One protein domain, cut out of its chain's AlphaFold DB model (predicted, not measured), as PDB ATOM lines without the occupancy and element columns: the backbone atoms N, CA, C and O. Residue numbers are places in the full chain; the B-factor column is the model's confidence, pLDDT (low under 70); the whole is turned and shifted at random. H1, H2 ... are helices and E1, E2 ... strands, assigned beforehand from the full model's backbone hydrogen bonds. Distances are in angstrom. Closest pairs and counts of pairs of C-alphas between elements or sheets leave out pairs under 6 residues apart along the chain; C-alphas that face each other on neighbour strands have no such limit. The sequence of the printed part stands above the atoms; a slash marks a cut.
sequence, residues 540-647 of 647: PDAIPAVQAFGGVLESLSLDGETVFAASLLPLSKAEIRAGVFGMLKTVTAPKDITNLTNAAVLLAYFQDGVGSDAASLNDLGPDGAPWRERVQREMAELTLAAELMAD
ATOM      1  N   PRO A 540      62.642 -13.482   5.843       87.38
ATOM      2  CA  PRO A 540      62.631 -14.336   7.036       87.38
ATOM      3  C   PRO A 540      61.727 -13.832   8.169       87.38
ATOM      4  O   PRO A 540      61.013 -14.629   8.775       87.38
ATOM      5  N   ASP A 541      61.729 -12.523   8.421       87.38
ATOM      6  CA  ASP A 541      60.939 -11.900   9.489       87.38
ATOM      7  C   ASP A 541      59.456 -11.756   9.106       87.38
ATOM      8  O   ASP A 541      58.584 -11.660   9.968       87.38
ATOM      9  N   ALA A 542      59.158 -11.776   7.806       89.19
ATOM     10  CA  ALA A 542      57.819 -11.661   7.250       89.19
ATOM     11  C   ALA A 542      57.034 -12.988   7.237       89.19
ATOM     12  O   ALA A 542      55.804 -12.980   7.354       89.19
ATOM     13  N   ILE A 543      57.724 -14.133   7.116       90.44
ATOM     14  CA  ILE A 543      57.112 -15.474   7.018       90.44
ATOM     15  C   ILE A 543      56.090 -15.756   8.135       90.44
ATOM     16  O   ILE A 543      54.986 -16.198   7.800       90.44
ATOM     17  N   PRO A 544      56.381 -15.503   9.430       92.94
ATOM     18  CA  PRO A 544      55.441 -15.820  10.505       92.94
ATOM     19  C   PRO A 544      54.108 -15.081  10.367       92.94
ATOM     20  O   PRO A 544      53.054 -15.671  10.592       92.94
ATOM     21  N   ALA A 545      54.141 -13.814   9.945       89.62
ATOM     22  CA  ALA A 545      52.938 -13.008   9.779       89.62
ATOM     23  C   ALA A 545      52.068 -13.507   8.617       89.62
ATOM     24  O   ALA A 545      50.853 -13.646   8.767       89.62
ATOM     25  N   VAL A 546      52.692 -13.851   7.484       91.38
ATOM     26  CA  VAL A 546      51.982 -14.406   6.319       91.38
ATOM     27  C   VAL A 546      51.379 -15.777   6.635       91.38
ATOM     28  O   VAL A 546      50.237 -16.041   6.266       91.38
ATOM     29  N   GLN A 547      52.102 -16.636   7.359       92.56
ATOM     30  CA  GLN A 547      51.595 -17.946   7.788       92.56
ATOM     31  C   GLN A 547      50.425 -17.824   8.768       92.56
ATOM     32  O   GLN A 547      49.422 -18.519   8.612       92.56
ATOM     33  N   ALA A 548      50.532 -16.929   9.754       90.88
ATOM     34  CA  ALA A 548      49.471 -16.689  10.726       90.88
ATOM     35  C   ALA A 548      48.189 -16.200  10.036       90.88
ATOM     36  O   ALA A 548      47.100 -16.683  10.338       90.88
ATOM     37  N   PHE A 549      48.325 -15.299   9.061       94.44
ATOM     38  CA  PHE A 549      47.196 -14.829   8.270       94.44
ATOM     39  C   PHE A 549      46.604 -15.925   7.370       94.44
ATOM     40  O   PHE A 549      45.387 -16.092   7.342       94.44
ATOM     41  N   GLY A 550      47.442 -16.732   6.709       90.69
ATOM     42  CA  GLY A 550      46.989 -17.889   5.931       90.69
ATOM     43  C   GLY A 550      46.139 -18.863   6.754       90.69
ATOM     44  O   GLY A 550      45.089 -19.297   6.292       90.69
ATOM     45  N   GLY A 551      46.524 -19.119   8.010       90.88
ATOM     46  CA  GLY A 551      45.737 -19.947   8.930       90.88
ATOM     47  C   GLY A 551      44.353 -19.370   9.254       90.88
ATOM     48  O   GLY A 551      43.383 -20.121   9.344       90.88
ATOM     49  N   VAL A 552      44.228 -18.042   9.372       91.56
ATOM     50  CA  VAL A 552      42.919 -17.383   9.539       91.56
ATOM     51  C   VAL A 552      42.058 -17.576   8.297       91.56
ATOM     52  O   VAL A 552      40.899 -17.970   8.423       91.56
ATOM     53  N   LEU A 553      42.623 -17.346   7.111       89.12
ATOM     54  CA  LEU A 553      41.918 -17.497   5.836       89.12
ATOM     55  C   LEU A 553      41.439 -18.934   5.591       89.12
ATOM     56  O   LEU A 553      40.392 -19.129   4.991       89.12
ATOM     57  N   GLU A 554      42.172 -19.942   6.067       87.81
ATOM     58  CA  GLU A 554      41.730 -21.343   6.013       87.81
ATOM     59  C   GLU A 554      40.597 -21.640   7.006       87.81
ATOM     60  O   GLU A 554      39.749 -22.494   6.746       87.81
ATOM     61  N   SER A 555      40.574 -20.942   8.146       87.25
ATOM     62  CA  SER A 555      39.556 -21.121   9.188       87.25
ATOM     63  C   SER A 555      38.245 -20.375   8.909       87.25
ATOM     64  O   SER A 555      37.186 -20.799   9.376       87.25
ATOM     65  N   LEU A 556      38.303 -19.282   8.143       86.00
ATOM     66  CA  LEU A 556      37.166 -18.428   7.810       86.00
ATOM     67  C   LEU A 556      36.759 -18.634   6.351       86.00
ATOM     68  O   LEU A 556      37.543 -18.438   5.429       86.00
ATOM     69  N   SER A 557      35.494 -18.978   6.120       79.00
ATOM     70  CA  SER A 557      34.951 -19.067   4.764       79.00
ATOM     71  C   SER A 557      34.649 -17.665   4.235       79.00
ATOM     72  O   SER A 557      33.546 -17.160   4.433       79.00
ATOM     73  N   LEU A 558      35.615 -17.040   3.559       81.06
ATOM     74  CA  LEU A 558      35.399 -15.775   2.856       81.06
ATOM     75  C   LEU A 558      34.459 -15.989   1.660       81.06
ATOM     76  O   LEU A 558      34.839 -16.585   0.654       81.06
ATOM     77  N   ASP A 559      33.228 -15.503   1.782       82.56
ATOM     78  CA  ASP A 559      32.180 -15.587   0.756       82.56
ATOM     79  C   ASP A 559      32.114 -14.351  -0.158       82.56
ATOM     80  O   ASP A 559      31.393 -14.363  -1.154       82.56
ATOM     81  N   GLY A 560      32.876 -13.300   0.165       82.62
ATOM     82  CA  GLY A 560      32.868 -12.017  -0.543       82.62
ATOM     83  C   GLY A 560      31.702 -11.093  -0.175       82.62
ATOM     84  O   GLY A 560      31.614  -9.999  -0.718       82.62
ATOM     85  N   GLU A 561      30.830 -11.495   0.752       88.19
ATOM     86  CA  GLU A 561      29.653 -10.727   1.199       88.19
ATOM     87  C   GLU A 561      29.722 -10.347   2.690       88.19
ATOM     88  O   GLU A 561      28.920  -9.541   3.176       88.19
ATOM     89  N   THR A 562      30.707 -10.891   3.405       91.94
ATOM     90  CA  THR A 562      30.895 -10.729   4.849       91.94
ATOM     91  C   THR A 562      32.175  -9.958   5.171       91.94
ATOM     92  O   THR A 562      33.249 -10.319   4.697       91.94
ATOM     93  N   VAL A 563      32.081  -8.931   6.023       93.56
ATOM     94  CA  VAL A 563      33.233  -8.247   6.639       93.56
ATOM     95  C   VAL A 563      33.457  -8.782   8.055       93.56
ATOM     96  O   VAL A 563      32.505  -9.042   8.787       93.56
ATOM     97  N   PHE A 564      34.713  -8.942   8.452       95.94
ATOM     98  CA  PHE A 564      35.139  -9.550   9.710       95.94
ATOM     99  C   PHE A 564      35.758  -8.515  10.648       95.94
ATOM    100  O   PHE A 564      36.342  -7.523  10.206       95.94
ATOM    101  N   ALA A 565      35.664  -8.754  11.956       94.50
ATOM    102  CA  ALA A 565      36.343  -7.921  12.943       94.50
ATOM    103  C   ALA A 565      37.865  -8.071  12.840       94.50
ATOM    104  O   ALA A 565      38.394  -9.184  12.814       94.50
ATOM    105  N   ALA A 566      38.592  -6.949  12.838       93.50
ATOM    106  CA  ALA A 566      40.056  -6.951  12.819       93.50
ATOM    107  C   ALA A 566      40.676  -7.691  14.021       93.50
ATOM    108  O   ALA A 566      41.779  -8.220  13.913       93.50
ATOM    109  N   SER A 567      39.950  -7.809  15.140       93.19
ATOM    110  CA  SER A 567      40.354  -8.586  16.320       93.19
ATOM    111  C   SER A 567      40.429 -10.099  16.094       93.19
ATOM    112  O   SER A 567      40.977 -10.799  16.940       93.19
ATOM    113  N   LEU A 568      39.887 -10.617  14.984       93.38
ATOM    114  CA  LEU A 568      40.048 -12.022  14.591       93.38
ATOM    115  C   LEU A 568      41.439 -12.314  14.006       93.38
ATOM    116  O   LEU A 568      41.807 -13.478  13.847       93.38
ATOM    117  N   LEU A 569      42.215 -11.277  13.684       93.69
ATOM    118  CA  LEU A 569      43.577 -11.435  13.201       93.69
ATOM    119  C   LEU A 569      44.529 -11.759  14.373       93.69
ATOM    120  O   LEU A 569      44.476 -11.104  15.412       93.69
ATOM    121  N   PRO A 570      45.439 -12.740  14.221       91.81
ATOM    122  CA  PRO A 570      46.387 -13.142  15.265       91.81
ATOM    123  C   PRO A 570      47.497 -12.111  15.500       91.81
ATOM    124  O   PRO A 570      48.193 -12.169  16.511       91.81
ATOM    125  N   LEU A 571      47.676 -11.198  14.550       93.25
ATOM    126  CA  LEU A 571      48.579 -10.057  14.592       93.25
ATOM    127  C   LEU A 571      47.790  -8.825  14.162       93.25
ATOM    128  O   LEU A 571      46.740  -8.947  13.524       93.25
ATOM    129  N   SER A 572      48.301  -7.634  14.461       90.94
ATOM    130  CA  SER A 572      47.662  -6.425  13.957       90.94
ATOM    131  C   SER A 572      47.642  -6.426  12.428       90.94
ATOM    132  O   SER A 572      48.535  -6.944  11.750       90.94
ATOM    133  N   LYS A 573      46.623  -5.780  11.863       90.62
ATOM    134  CA  LYS A 573      46.491  -5.620  10.414       90.62
ATOM    135  C   LYS A 573      47.739  -4.983   9.786       90.62
ATOM    136  O   LYS A 573      48.151  -5.378   8.699       90.62
ATOM    137  N   ALA A 574      48.375  -4.047  10.493       85.12
ATOM    138  CA  ALA A 574      49.619  -3.410  10.066       85.12
ATOM    139  C   ALA A 574      50.799  -4.397   9.992       85.12
ATOM    140  O   ALA A 574      51.541  -4.375   9.013       85.12
ATOM    141  N   GLU A 575      50.948  -5.289  10.976       87.75
ATOM    142  CA  GLU A 575      52.001  -6.317  10.985       87.75
ATOM    143  C   GLU A 575      51.811  -7.339   9.860       87.75
ATOM    144  O   GLU A 575      52.766  -7.672   9.158       87.75
ATOM    145  N   ILE A 576      50.573  -7.797   9.635       91.38
ATOM    146  CA  ILE A 576      50.256  -8.725   8.540       91.38
ATOM    147  C   ILE A 576      50.535  -8.068   7.192       91.38
ATOM    148  O   ILE A 576      51.205  -8.661   6.347       91.38
ATOM    149  N   ARG A 577      50.076  -6.826   7.005       90.00
ATOM    150  CA  ARG A 577      50.342  -6.040   5.797       90.00
ATOM    151  C   ARG A 577      51.842  -5.910   5.536       90.00
ATOM    152  O   ARG A 577      52.285  -6.179   4.422       90.00
ATOM    153  N   ALA A 578      52.621  -5.546   6.554       86.31
ATOM    154  CA  ALA A 578      54.071  -5.425   6.440       86.31
ATOM    155  C   ALA A 578      54.729  -6.767   6.070       86.31
ATOM    156  O   ALA A 578      55.596  -6.800   5.203       86.31
ATOM    157  N   GLY A 579      54.279  -7.880   6.659       90.38
ATOM    158  CA  GLY A 579      54.752  -9.220   6.304       90.38
ATOM    159  C   GLY A 579      54.436  -9.606   4.855       90.38
ATOM    160  O   GLY A 579      55.324 -10.020   4.110       90.38
ATOM    161  N   VAL A 580      53.190  -9.428   4.408       90.56
ATOM    162  CA  VAL A 580      52.797  -9.749   3.024       90.56
ATOM    163  C   VAL A 580      53.603  -8.920   2.017       90.56
ATOM    164  O   VAL A 580      54.110  -9.469   1.039       90.56
ATOM    165  N   PHE A 581      53.785  -7.624   2.272       89.50
ATOM    166  CA  PHE A 581      54.538  -6.737   1.381       89.50
ATOM    167  C   PHE A 581      56.050  -6.995   1.419       89.50
ATOM    168  O   PHE A 581      56.691  -7.009   0.370       89.50
ATOM    169  N   GLY A 582      56.614  -7.297   2.593       87.81
ATOM    170  CA  GLY A 582      58.011  -7.720   2.720       87.81
ATOM    171  C   GLY A 582      58.307  -9.002   1.932       87.81
ATOM    172  O   GLY A 582      59.351  -9.113   1.291       87.81
ATOM    173  N   MET A 583      57.356  -9.944   1.900       90.06
ATOM    174  CA  MET A 583      57.446 -11.139   1.056       90.06
ATOM    175  C   MET A 583      57.344 -10.806  -0.438       90.06
ATOM    176  O   MET A 583      58.177 -11.298  -1.203       90.06
ATOM    177  N   LEU A 584      56.381  -9.965  -0.848       88.06
ATOM    178  CA  LEU A 584      56.174  -9.572  -2.254       88.06
ATOM    179  C   LEU A 584      57.447  -9.031  -2.910       88.06
ATOM    180  O   LEU A 584      57.757  -9.426  -4.027       88.06
ATOM    181  N   LYS A 585      58.242  -8.250  -2.173       83.69
ATOM    182  CA  LYS A 585      59.521  -7.694  -2.638       83.69
ATOM    183  C   LYS A 585      60.582  -8.740  -3.008       83.69
ATOM    184  O   LYS A 585      61.535  -8.450  -3.728       83.69
ATOM    185  N   THR A 586      60.486  -9.947  -2.456       85.06
ATOM    186  CA  THR A 586      61.532 -10.977  -2.600       85.06
ATOM    187  C   THR A 586      61.151 -12.111  -3.537       85.06
ATOM    188  O   THR A 586      62.027 -12.823  -4.037       85.06
ATOM    189  N   VAL A 587      59.856 -12.301  -3.786       88.56
ATOM    190  CA  VAL A 587      59.369 -13.372  -4.651       88.56
ATOM    191  C   VAL A 587      59.452 -12.959  -6.117       88.56
ATOM    192  O   VAL A 587      59.111 -11.850  -6.498       88.56
ATOM    193  N   THR A 588      59.884 -13.884  -6.968       86.69
ATOM    194  CA  THR A 588      59.980 -13.662  -8.425       86.69
ATOM    195  C   THR A 588      59.075 -14.598  -9.220       86.69
ATOM    196  O   THR A 588      58.841 -14.390 -10.410       86.69
ATOM    197  N   ALA A 589      58.549 -15.648  -8.583       89.19
ATOM    198  CA  ALA A 589      57.665 -16.599  -9.233       89.19
ATOM    199  C   ALA A 589      56.261 -15.982  -9.404       89.19
ATOM    200  O   ALA A 589      55.637 -15.621  -8.404       89.19
ATOM    201  N   PRO A 590      55.695 -15.940 -10.629       84.38
ATOM    202  CA  PRO A 590      54.399 -15.295 -10.878       84.38
ATOM    203  C   PRO A 590      53.247 -15.834 -10.018       84.38
ATOM    204  O   PRO A 590      52.349 -15.094  -9.616       84.38
ATOM    205  N   LYS A 591      53.274 -17.137  -9.710       85.81
ATOM    206  CA  LYS A 591      52.270 -17.783  -8.856       85.81
ATOM    207  C   LYS A 591      52.325 -17.265  -7.417       85.81
ATOM    208  O   LYS A 591      51.278 -17.038  -6.821       85.81
ATOM    209  N   ASP A 592      53.522 -17.059  -6.881       88.12
ATOM    210  CA  ASP A 592      53.710 -16.609  -5.501       88.12
ATOM    211  C   ASP A 592      53.358 -15.126  -5.365       88.12
ATOM    212  O   ASP A 592      52.670 -14.756  -4.417       88.12
ATOM    213  N   ILE A 593      53.706 -14.312  -6.370       82.94
ATOM    214  CA  ILE A 593      53.251 -12.918  -6.490       82.94
ATOM    215  C   ILE A 593      51.720 -12.858  -6.493       82.94
ATOM    216  O   ILE A 593      51.132 -12.110  -5.716       82.94
ATOM    217  N   THR A 594      51.061 -13.688  -7.309       82.88
ATOM    218  CA  THR A 594      49.590 -13.730  -7.381       82.88
ATOM    219  C   THR A 594      48.978 -14.115  -6.031       82.88
ATOM    220  O   THR A 594      48.040 -13.472  -5.566       82.88
ATOM    221  N   ASN A 595      49.520 -15.138  -5.368       86.75
ATOM    222  CA  ASN A 595      49.018 -15.597  -4.072       86.75
ATOM    223  C   ASN A 595      49.175 -14.533  -2.978       86.75
ATOM    224  O   ASN A 595      48.241 -14.305  -2.213       86.75
ATOM    225  N   LEU A 596      50.334 -13.876  -2.908       89.06
ATOM    226  CA  LEU A 596      50.596 -12.828  -1.923       89.06
ATOM    227  C   LEU A 596      49.801 -11.551  -2.215       89.06
ATOM    228  O   LEU A 596      49.316 -10.921  -1.283       89.06
ATOM    229  N   THR A 597      49.597 -11.210  -3.489       84.81
ATOM    230  CA  THR A 597      48.717 -10.104  -3.896       84.81
ATOM    231  C   THR A 597      47.282 -10.384  -3.460       84.81
ATOM    232  O   THR A 597      46.659  -9.544  -2.817       84.81
ATOM    233  N   ASN A 598      46.776 -11.595  -3.707       85.94
ATOM    234  CA  ASN A 598      45.453 -11.997  -3.231       85.94
ATOM    235  C   ASN A 598      45.369 -11.938  -1.702       85.94
ATOM    236  O   ASN A 598      44.404 -11.400  -1.172       85.94
ATOM    237  N   ALA A 599      46.386 -12.430  -0.987       88.44
ATOM    238  CA  ALA A 599      46.430 -12.337   0.470       88.44
ATOM    239  C   ALA A 599      46.383 -10.873   0.946       88.44
ATOM    240  O   ALA A 599      45.589 -10.545   1.824       88.44
ATOM    241  N   ALA A 600      47.158  -9.975   0.331       87.75
ATOM    242  CA  ALA A 600      47.101  -8.551   0.646       87.75
ATOM    243  C   ALA A 600      45.682  -7.998   0.478       87.75
ATOM    244  O   ALA A 600      45.166  -7.368   1.390       87.75
ATOM    245  N   VAL A 601      45.026  -8.282  -0.646       87.00
ATOM    246  CA  VAL A 601      43.671  -7.789  -0.931       87.00
ATOM    247  C   VAL A 601      42.636  -8.346   0.051       87.00
ATOM    248  O   VAL A 601      41.762  -7.608   0.503       87.00
ATOM    249  N   LEU A 602      42.750  -9.618   0.442       91.62
ATOM    250  CA  LEU A 602      41.842 -10.240   1.410       91.62
ATOM    251  C   LEU A 602      41.907  -9.589   2.798       91.62
ATOM    252  O   LEU A 602      40.929  -9.640   3.544       91.62
ATOM    253  N   LEU A 603      43.013  -8.924   3.138       92.75
ATOM    254  CA  LEU A 603      43.143  -8.193   4.395       92.75
ATOM    255  C   LEU A 603      42.116  -7.049   4.515       92.75
ATOM    256  O   LEU A 603      41.717  -6.703   5.625       92.75
ATOM    257  N   ALA A 604      41.620  -6.508   3.396       91.38
ATOM    258  CA  ALA A 604      40.581  -5.474   3.381       91.38
ATOM    259  C   ALA A 604      39.254  -5.925   4.014       91.38
ATOM    260  O   ALA A 604      38.484  -5.091   4.479       91.38
ATOM    261  N   TYR A 605      38.983  -7.231   4.088       93.94
ATOM    262  CA  TYR A 605      37.768  -7.754   4.717       93.94
ATOM    263  C   TYR A 605      37.811  -7.724   6.249       93.94
ATOM    264  O   TYR A 605      36.808  -8.035   6.879       93.94
ATOM    265  N   PHE A 606      38.932  -7.337   6.862       95.50
ATOM    266  CA  PHE A 606      39.085  -7.269   8.315       95.50
ATOM    267  C   PHE A 606      39.080  -5.814   8.778       95.50
ATOM    268  O   PHE A 606      40.056  -5.099   8.565       95.50
ATOM    269  N   GLN A 607      37.999  -5.348   9.396       94.56
ATOM    270  CA  GLN A 607      37.801  -3.934   9.727       94.56
ATOM    271  C   GLN A 607      37.667  -3.698  11.235       94.56
ATOM    272  O   GLN A 607      37.093  -4.509  11.966       94.56
ATOM    273  N   ASP A 608      38.171  -2.554  11.698       91.38
ATOM    274  CA  ASP A 608      37.927  -2.076  13.059       91.38
ATOM    275  C   ASP A 608      36.474  -1.607  13.203       91.38
ATOM    276  O   ASP A 608      35.946  -0.919  12.331       91.38
ATOM    277  N   GLY A 609      35.826  -1.937  14.323       89.06
ATOM    278  CA  GLY A 609      34.451  -1.512  14.614       89.06
ATOM    279  C   GLY A 609      33.351  -2.413  14.039       89.06
ATOM    280  O   GLY A 609      32.177  -2.174  14.318       89.06
ATOM    281  N   VAL A 610      33.705  -3.467  13.299       89.50
ATOM    282  CA  VAL A 610      32.814  -4.623  13.099       89.50
ATOM    283  C   VAL A 610      32.643  -5.293  14.463       89.50
ATOM    284  O   VAL A 610      33.636  -5.435  15.164       89.50
ATOM    285  N   GLY A 611      31.402  -5.627  14.845       82.56
ATOM    286  CA  GLY A 611      30.991  -6.050  16.195       82.56
ATOM    287  C   GLY A 611      31.745  -7.248  16.799       82.56
ATOM    288  O   GLY A 611      32.944  -7.182  17.029       82.56
ATOM    289  N   SER A 612      31.048  -8.327  17.183       70.88
ATOM    290  CA  SER A 612      31.734  -9.430  17.882       70.88
ATOM    291  C   SER A 612      32.565 -10.308  16.948       70.88
ATOM    292  O   SER A 612      33.625 -10.754  17.365       70.88
ATOM    293  N   ASP A 613      32.128 -10.520  15.699       85.12
ATOM    294  CA  ASP A 613      32.788 -11.473  14.793       85.12
ATOM    295  C   ASP A 613      32.713 -11.052  13.313       85.12
ATOM    296  O   ASP A 613      33.736 -10.971  12.631       85.12
ATOM    297  N   ALA A 614      31.512 -10.748  12.811       92.38
ATOM    298  CA  ALA A 614      31.282 -10.418  11.407       92.38
ATOM    299  C   ALA A 614      30.030  -9.547  11.205       92.38
ATOM    300  O   ALA A 614      29.146  -9.509  12.063       92.38
ATOM    301  N   ALA A 615      29.949  -8.869  10.060       92.31
ATOM    302  CA  ALA A 615      28.781  -8.122   9.591       92.31
ATOM    303  C   ALA A 615      28.592  -8.313   8.078       92.31
ATOM    304  O   ALA A 615      29.527  -8.702   7.372       92.31
ATOM    305  N   SER A 616      27.395  -8.029   7.561       92.75
ATOM    306  CA  SER A 616      27.203  -7.983   6.111       92.75
ATOM    307  C   SER A 616      27.924  -6.766   5.538       92.75
ATOM    308  O   SER A 616      27.907  -5.689   6.134       92.75
ATOM    309  N   LEU A 617      28.487  -6.890   4.333       89.44
ATOM    310  CA  LEU A 617      29.015  -5.732   3.604       89.44
ATOM    311  C   LEU A 617      27.959  -4.641   3.362       89.44
ATOM    312  O   LEU A 617      28.309  -3.478   3.179       89.44
ATOM    313  N   ASN A 618      26.674  -4.994   3.360       89.50
ATOM    314  CA  ASN A 618      25.588  -4.036   3.157       89.50
ATOM    315  C   ASN A 618      25.154  -3.333   4.454       89.50
ATOM    316  O   ASN A 618      24.378  -2.380   4.389       89.50
ATOM    317  N   ASP A 619      25.644  -3.779   5.614       92.44
ATOM    318  CA  ASP A 619      25.390  -3.105   6.885       92.44
ATOM    319  C   ASP A 619      26.191  -1.797   6.967       92.44
ATOM    320  O   ASP A 619      27.269  -1.661   6.380       92.44
ATOM    321  N   LEU A 620      25.664  -0.825   7.716       90.75
ATOM    322  CA  LEU A 620      26.330   0.458   7.930       90.75
ATOM    323  C   LEU A 620      27.483   0.315   8.930       90.75
ATOM    324  O   LEU A 620      27.330  -0.267  10.006       90.75
ATOM    325  N   GLY A 621      28.625   0.896   8.579       88.81
ATOM    326  CA  GLY A 621      29.780   1.048   9.445       88.81
ATOM    327  C   GLY A 621      29.651   2.223  10.427       88.81
ATOM    328  O   GLY A 621      28.644   2.938  10.446       88.81
ATOM    329  N   PRO A 622      30.689   2.462  11.251       85.69
ATOM    330  CA  PRO A 622      30.699   3.501  12.287       85.69
ATOM    331  C   PRO A 622      30.547   4.934  11.754       85.69
ATOM    332  O   PRO A 622      30.183   5.837  12.502       85.69
ATOM    333  N   ASP A 623      30.852   5.145  10.476       81.12
ATOM    334  CA  ASP A 623      30.757   6.414   9.750       81.12
ATOM    335  C   ASP A 623      29.411   6.598   9.025       81.12
ATOM    336  O   ASP A 623      29.192   7.627   8.387       81.12
ATOM    337  N   GLY A 624      28.494   5.630   9.140       84.25
ATOM    338  CA  GLY A 624      27.193   5.657   8.475       84.25
ATOM    339  C   GLY A 624      27.232   5.294   6.988       84.25
ATOM    340  O   GLY A 624      26.193   5.390   6.339       84.25
ATOM    341  N   ALA A 625      28.384   4.867   6.454       78.88
ATOM    342  CA  ALA A 625      28.513   4.317   5.104       78.88
ATOM    343  C   ALA A 625      28.480   2.776   5.137       78.88
ATOM    344  O   ALA A 625      28.900   2.186   6.135       78.88
ATOM    345  N   PRO A 626      28.002   2.086   4.085       86.75
ATOM    346  CA  PRO A 626      28.057   0.627   4.022       86.75
ATOM    347  C   PRO A 626      29.493   0.094   4.108       86.75
ATOM    348  O   PRO A 626      30.408   0.644   3.487       86.75
ATOM    349  N   TRP A 627      29.698  -1.030   4.801       88.00
ATOM    350  CA  TRP A 627      31.009  -1.692   4.871       88.00
ATOM    351  C   TRP A 627      31.594  -2.017   3.492       88.00
ATOM    352  O   TRP A 627      32.811  -1.943   3.319       88.00
ATOM    353  N   ARG A 628      30.743  -2.313   2.501       85.44
ATOM    354  CA  ARG A 628      31.104  -2.558   1.096       85.44
ATOM    355  C   ARG A 628      32.012  -1.465   0.541       85.44
ATOM    356  O   ARG A 628      33.048  -1.786  -0.030       85.44
ATOM    357  N   GLU A 629      31.665  -0.198   0.753       75.25
ATOM    358  CA  GLU A 629      32.438   0.934   0.231       75.25
ATOM    359  C   GLU A 629      33.826   1.011   0.877       75.25
ATOM    360  O   GLU A 629      34.833   1.234   0.202       75.25
ATOM    361  N   ARG A 630      33.895   0.782   2.191       82.00
ATOM    362  CA  ARG A 630      35.153   0.798   2.943       82.00
ATOM    363  C   ARG A 630      36.074  -0.351   2.530       82.00
ATOM    364  O   ARG A 630      37.251  -0.110   2.270       82.00
ATOM    365  N   VAL A 631      35.541  -1.570   2.441       83.88
ATOM    366  CA  VAL A 631      36.297  -2.757   2.014       83.88
ATOM    367  C   VAL A 631      36.800  -2.578   0.585       83.88
ATOM    368  O   VAL A 631      37.975  -2.808   0.330       83.88
ATOM    369  N   GLN A 632      35.964  -2.098  -0.338       74.88
ATOM    370  CA  GLN A 632      36.378  -1.837  -1.720       74.88
ATOM    371  C   GLN A 632      37.494  -0.797  -1.819       74.88
ATOM    372  O   GLN A 632      38.457  -1.008  -2.559       74.88
ATOM    373  N   ARG A 633      37.386   0.306  -1.066       70.75
ATOM    374  CA  ARG A 633      38.425   1.341  -1.025       70.75
ATOM    375  C   ARG A 633      39.754   0.757  -0.563       70.75
ATOM    376  O   ARG A 633      40.773   0.951  -1.219       70.75
ATOM    377  N   GLU A 634      39.740  -0.012   0.521       80.94
ATOM    378  CA  GLU A 634      40.963  -0.621   1.035       80.94
ATOM    379  C   GLU A 634      41.496  -1.744   0.132       80.94
ATOM    380  O   GLU A 634      42.706  -1.864  -0.034       80.94
ATOM    381  N   MET A 635      40.632  -2.535  -0.516       81.75
ATOM    382  CA  MET A 635      41.057  -3.508  -1.530       81.75
ATOM    383  C   MET A 635      41.818  -2.817  -2.663       81.75
ATOM    384  O   MET A 635      42.857  -3.326  -3.082       81.75
ATOM    385  N   ALA A 636      41.338  -1.668  -3.149       67.56
ATOM    386  CA  ALA A 636      42.017  -0.904  -4.192       67.56
ATOM    387  C   ALA A 636      43.386  -0.387  -3.715       67.56
ATOM    388  O   ALA A 636      44.378  -0.542  -4.426       67.56
ATOM    389  N   GLU A 637      43.466   0.145  -2.491       72.69
ATOM    390  CA  GLU A 637      44.729   0.589  -1.883       72.69
ATOM    391  C   GLU A 637      45.734  -0.560  -1.706       72.69
ATOM    392  O   GLU A 637      46.918  -0.409  -2.011       72.69
ATOM    393  N   LEU A 638      45.277  -1.721  -1.226       80.19
ATOM    394  CA  LEU A 638      46.122  -2.897  -1.011       80.19
ATOM    395  C   LEU A 638      46.538  -3.555  -2.327       80.19
ATOM    396  O   LEU A 638      47.672  -4.018  -2.419       80.19
ATOM    397  N   THR A 639      45.671  -3.546  -3.344       78.69
ATOM    398  CA  THR A 639      46.003  -3.996  -4.707       78.69
ATOM    399  C   THR A 639      47.109  -3.125  -5.285       78.69
ATOM    400  O   THR A 639      48.156  -3.640  -5.668       78.69
ATOM    401  N   LEU A 640      46.918  -1.801  -5.256       72.12
ATOM    402  CA  LEU A 640      47.899  -0.827  -5.722       72.12
ATOM    403  C   LEU A 640      49.251  -1.029  -5.028       72.12
ATOM    404  O   LEU A 640      50.280  -1.143  -5.692       72.12
ATOM    405  N   ALA A 641      49.253  -1.111  -3.697       75.81
ATOM    406  CA  ALA A 641      50.473  -1.301  -2.925       75.81
ATOM    407  C   ALA A 641      51.149  -2.653  -3.211       75.81
ATOM    408  O   ALA A 641      52.369  -2.696  -3.329       75.81
ATOM    409  N   ALA A 642      50.387  -3.743  -3.351       79.62
ATOM    410  CA  ALA A 642      50.929  -5.064  -3.661       79.62
ATOM    411  C   ALA A 642      51.560  -5.121  -5.059       79.62
ATOM    412  O   ALA A 642      52.655  -5.655  -5.220       79.62
ATOM    413  N   GLU A 643      50.906  -4.536  -6.062       75.25
ATOM    414  CA  GLU A 643      51.434  -4.485  -7.426       75.25
ATOM    415  C   GLU A 643      52.697  -3.617  -7.509       75.25
ATOM    416  O   GLU A 643      53.668  -4.013  -8.140       75.25
ATOM    417  N   LEU A 644      52.742  -2.488  -6.792       73.00
ATOM    418  CA  LEU A 644      53.929  -1.624  -6.705       73.00
ATOM    419  C   LEU A 644      55.125  -2.240  -5.962       73.00
ATOM    420  O   LEU A 644      56.215  -1.661  -6.017       73.00
ATOM    421  N   MET A 645      54.902  -3.318  -5.205       79.81
ATOM    422  CA  MET A 645      55.941  -4.127  -4.550       79.81
ATOM    423  C   MET A 645      56.433  -5.271  -5.433       79.81
ATOM    424  O   MET A 645      57.523  -5.791  -5.205       79.81
ATOM    425  N   ALA A 646      55.585  -5.713  -6.362       73.31
ATOM    426  CA  ALA A 646      55.884  -6.782  -7.300       73.31
ATOM    427  C   ALA A 646      56.604  -6.274  -8.562       73.31
ATOM    428  O   ALA A 646      57.361  -7.041  -9.160       73.31
ATOM    429  N   ASP A 647      56.343  -5.020  -8.954       65.56
ATOM    430  CA  ASP A 647      57.101  -4.240  -9.947       65.56
ATOM    431  C   ASP A 647      58.482  -3.835  -9.407       65.56
ATOM    432  O   ASP A 647      59.479  -4.029 -10.146       65.56
TER     433      ASP A 647
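Overview. This is residues 540 to 647 of the 647 residues of an uncharacterized protein of Planctomycetes bacterium (UniProt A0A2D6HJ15). H2, H3 and H4 form an up-and-down bundle, each running against the one before; H1 crosses H2 steeply, and the small antiparallel sheet E1 - E2 sits at one end of H3 and H4. The 108 printed residues, mostly helix, run H1 E1 H2 H3 E2 H4. The whole is compact, radius of gyration 13.7 A for the C-alphas, spanning 41 by 24 by 21 A.

Arrangement. H1, residues 540 to 555, touches H2, residues 573 to 584, at 65 degrees, closest at C-alphas 542 and 579, 4.0 A. H2 and H3, residues 590 to 605, form a helical hairpin, closest at C-alphas 584 and 593, 6.1 A. H3 touches H4, residues 627 to 646, closest at C-alphas 601 and 635, 5.1 A. Between E1, residues 562 to 565, and E2, residues 614 to 616, N 563 and O 615 are within hydrogen-bond range, 2.9 A. Every O i to N i+4 pair is within range in H2 and H4, 10 of 12 in H1 and H3.

Along the chain. H1 starts at C-alpha 540 (62.631, -14.336, 7.036), spanning 24.1 A; H3 spans 24.0 A. H4, 28.2 A, ends at C-alpha 646 (55.884, -6.782, -7.300).

Size, cuts and confidence. The printed part has no cut and no long link; pLDDT is under 70 at residues 636 and 647.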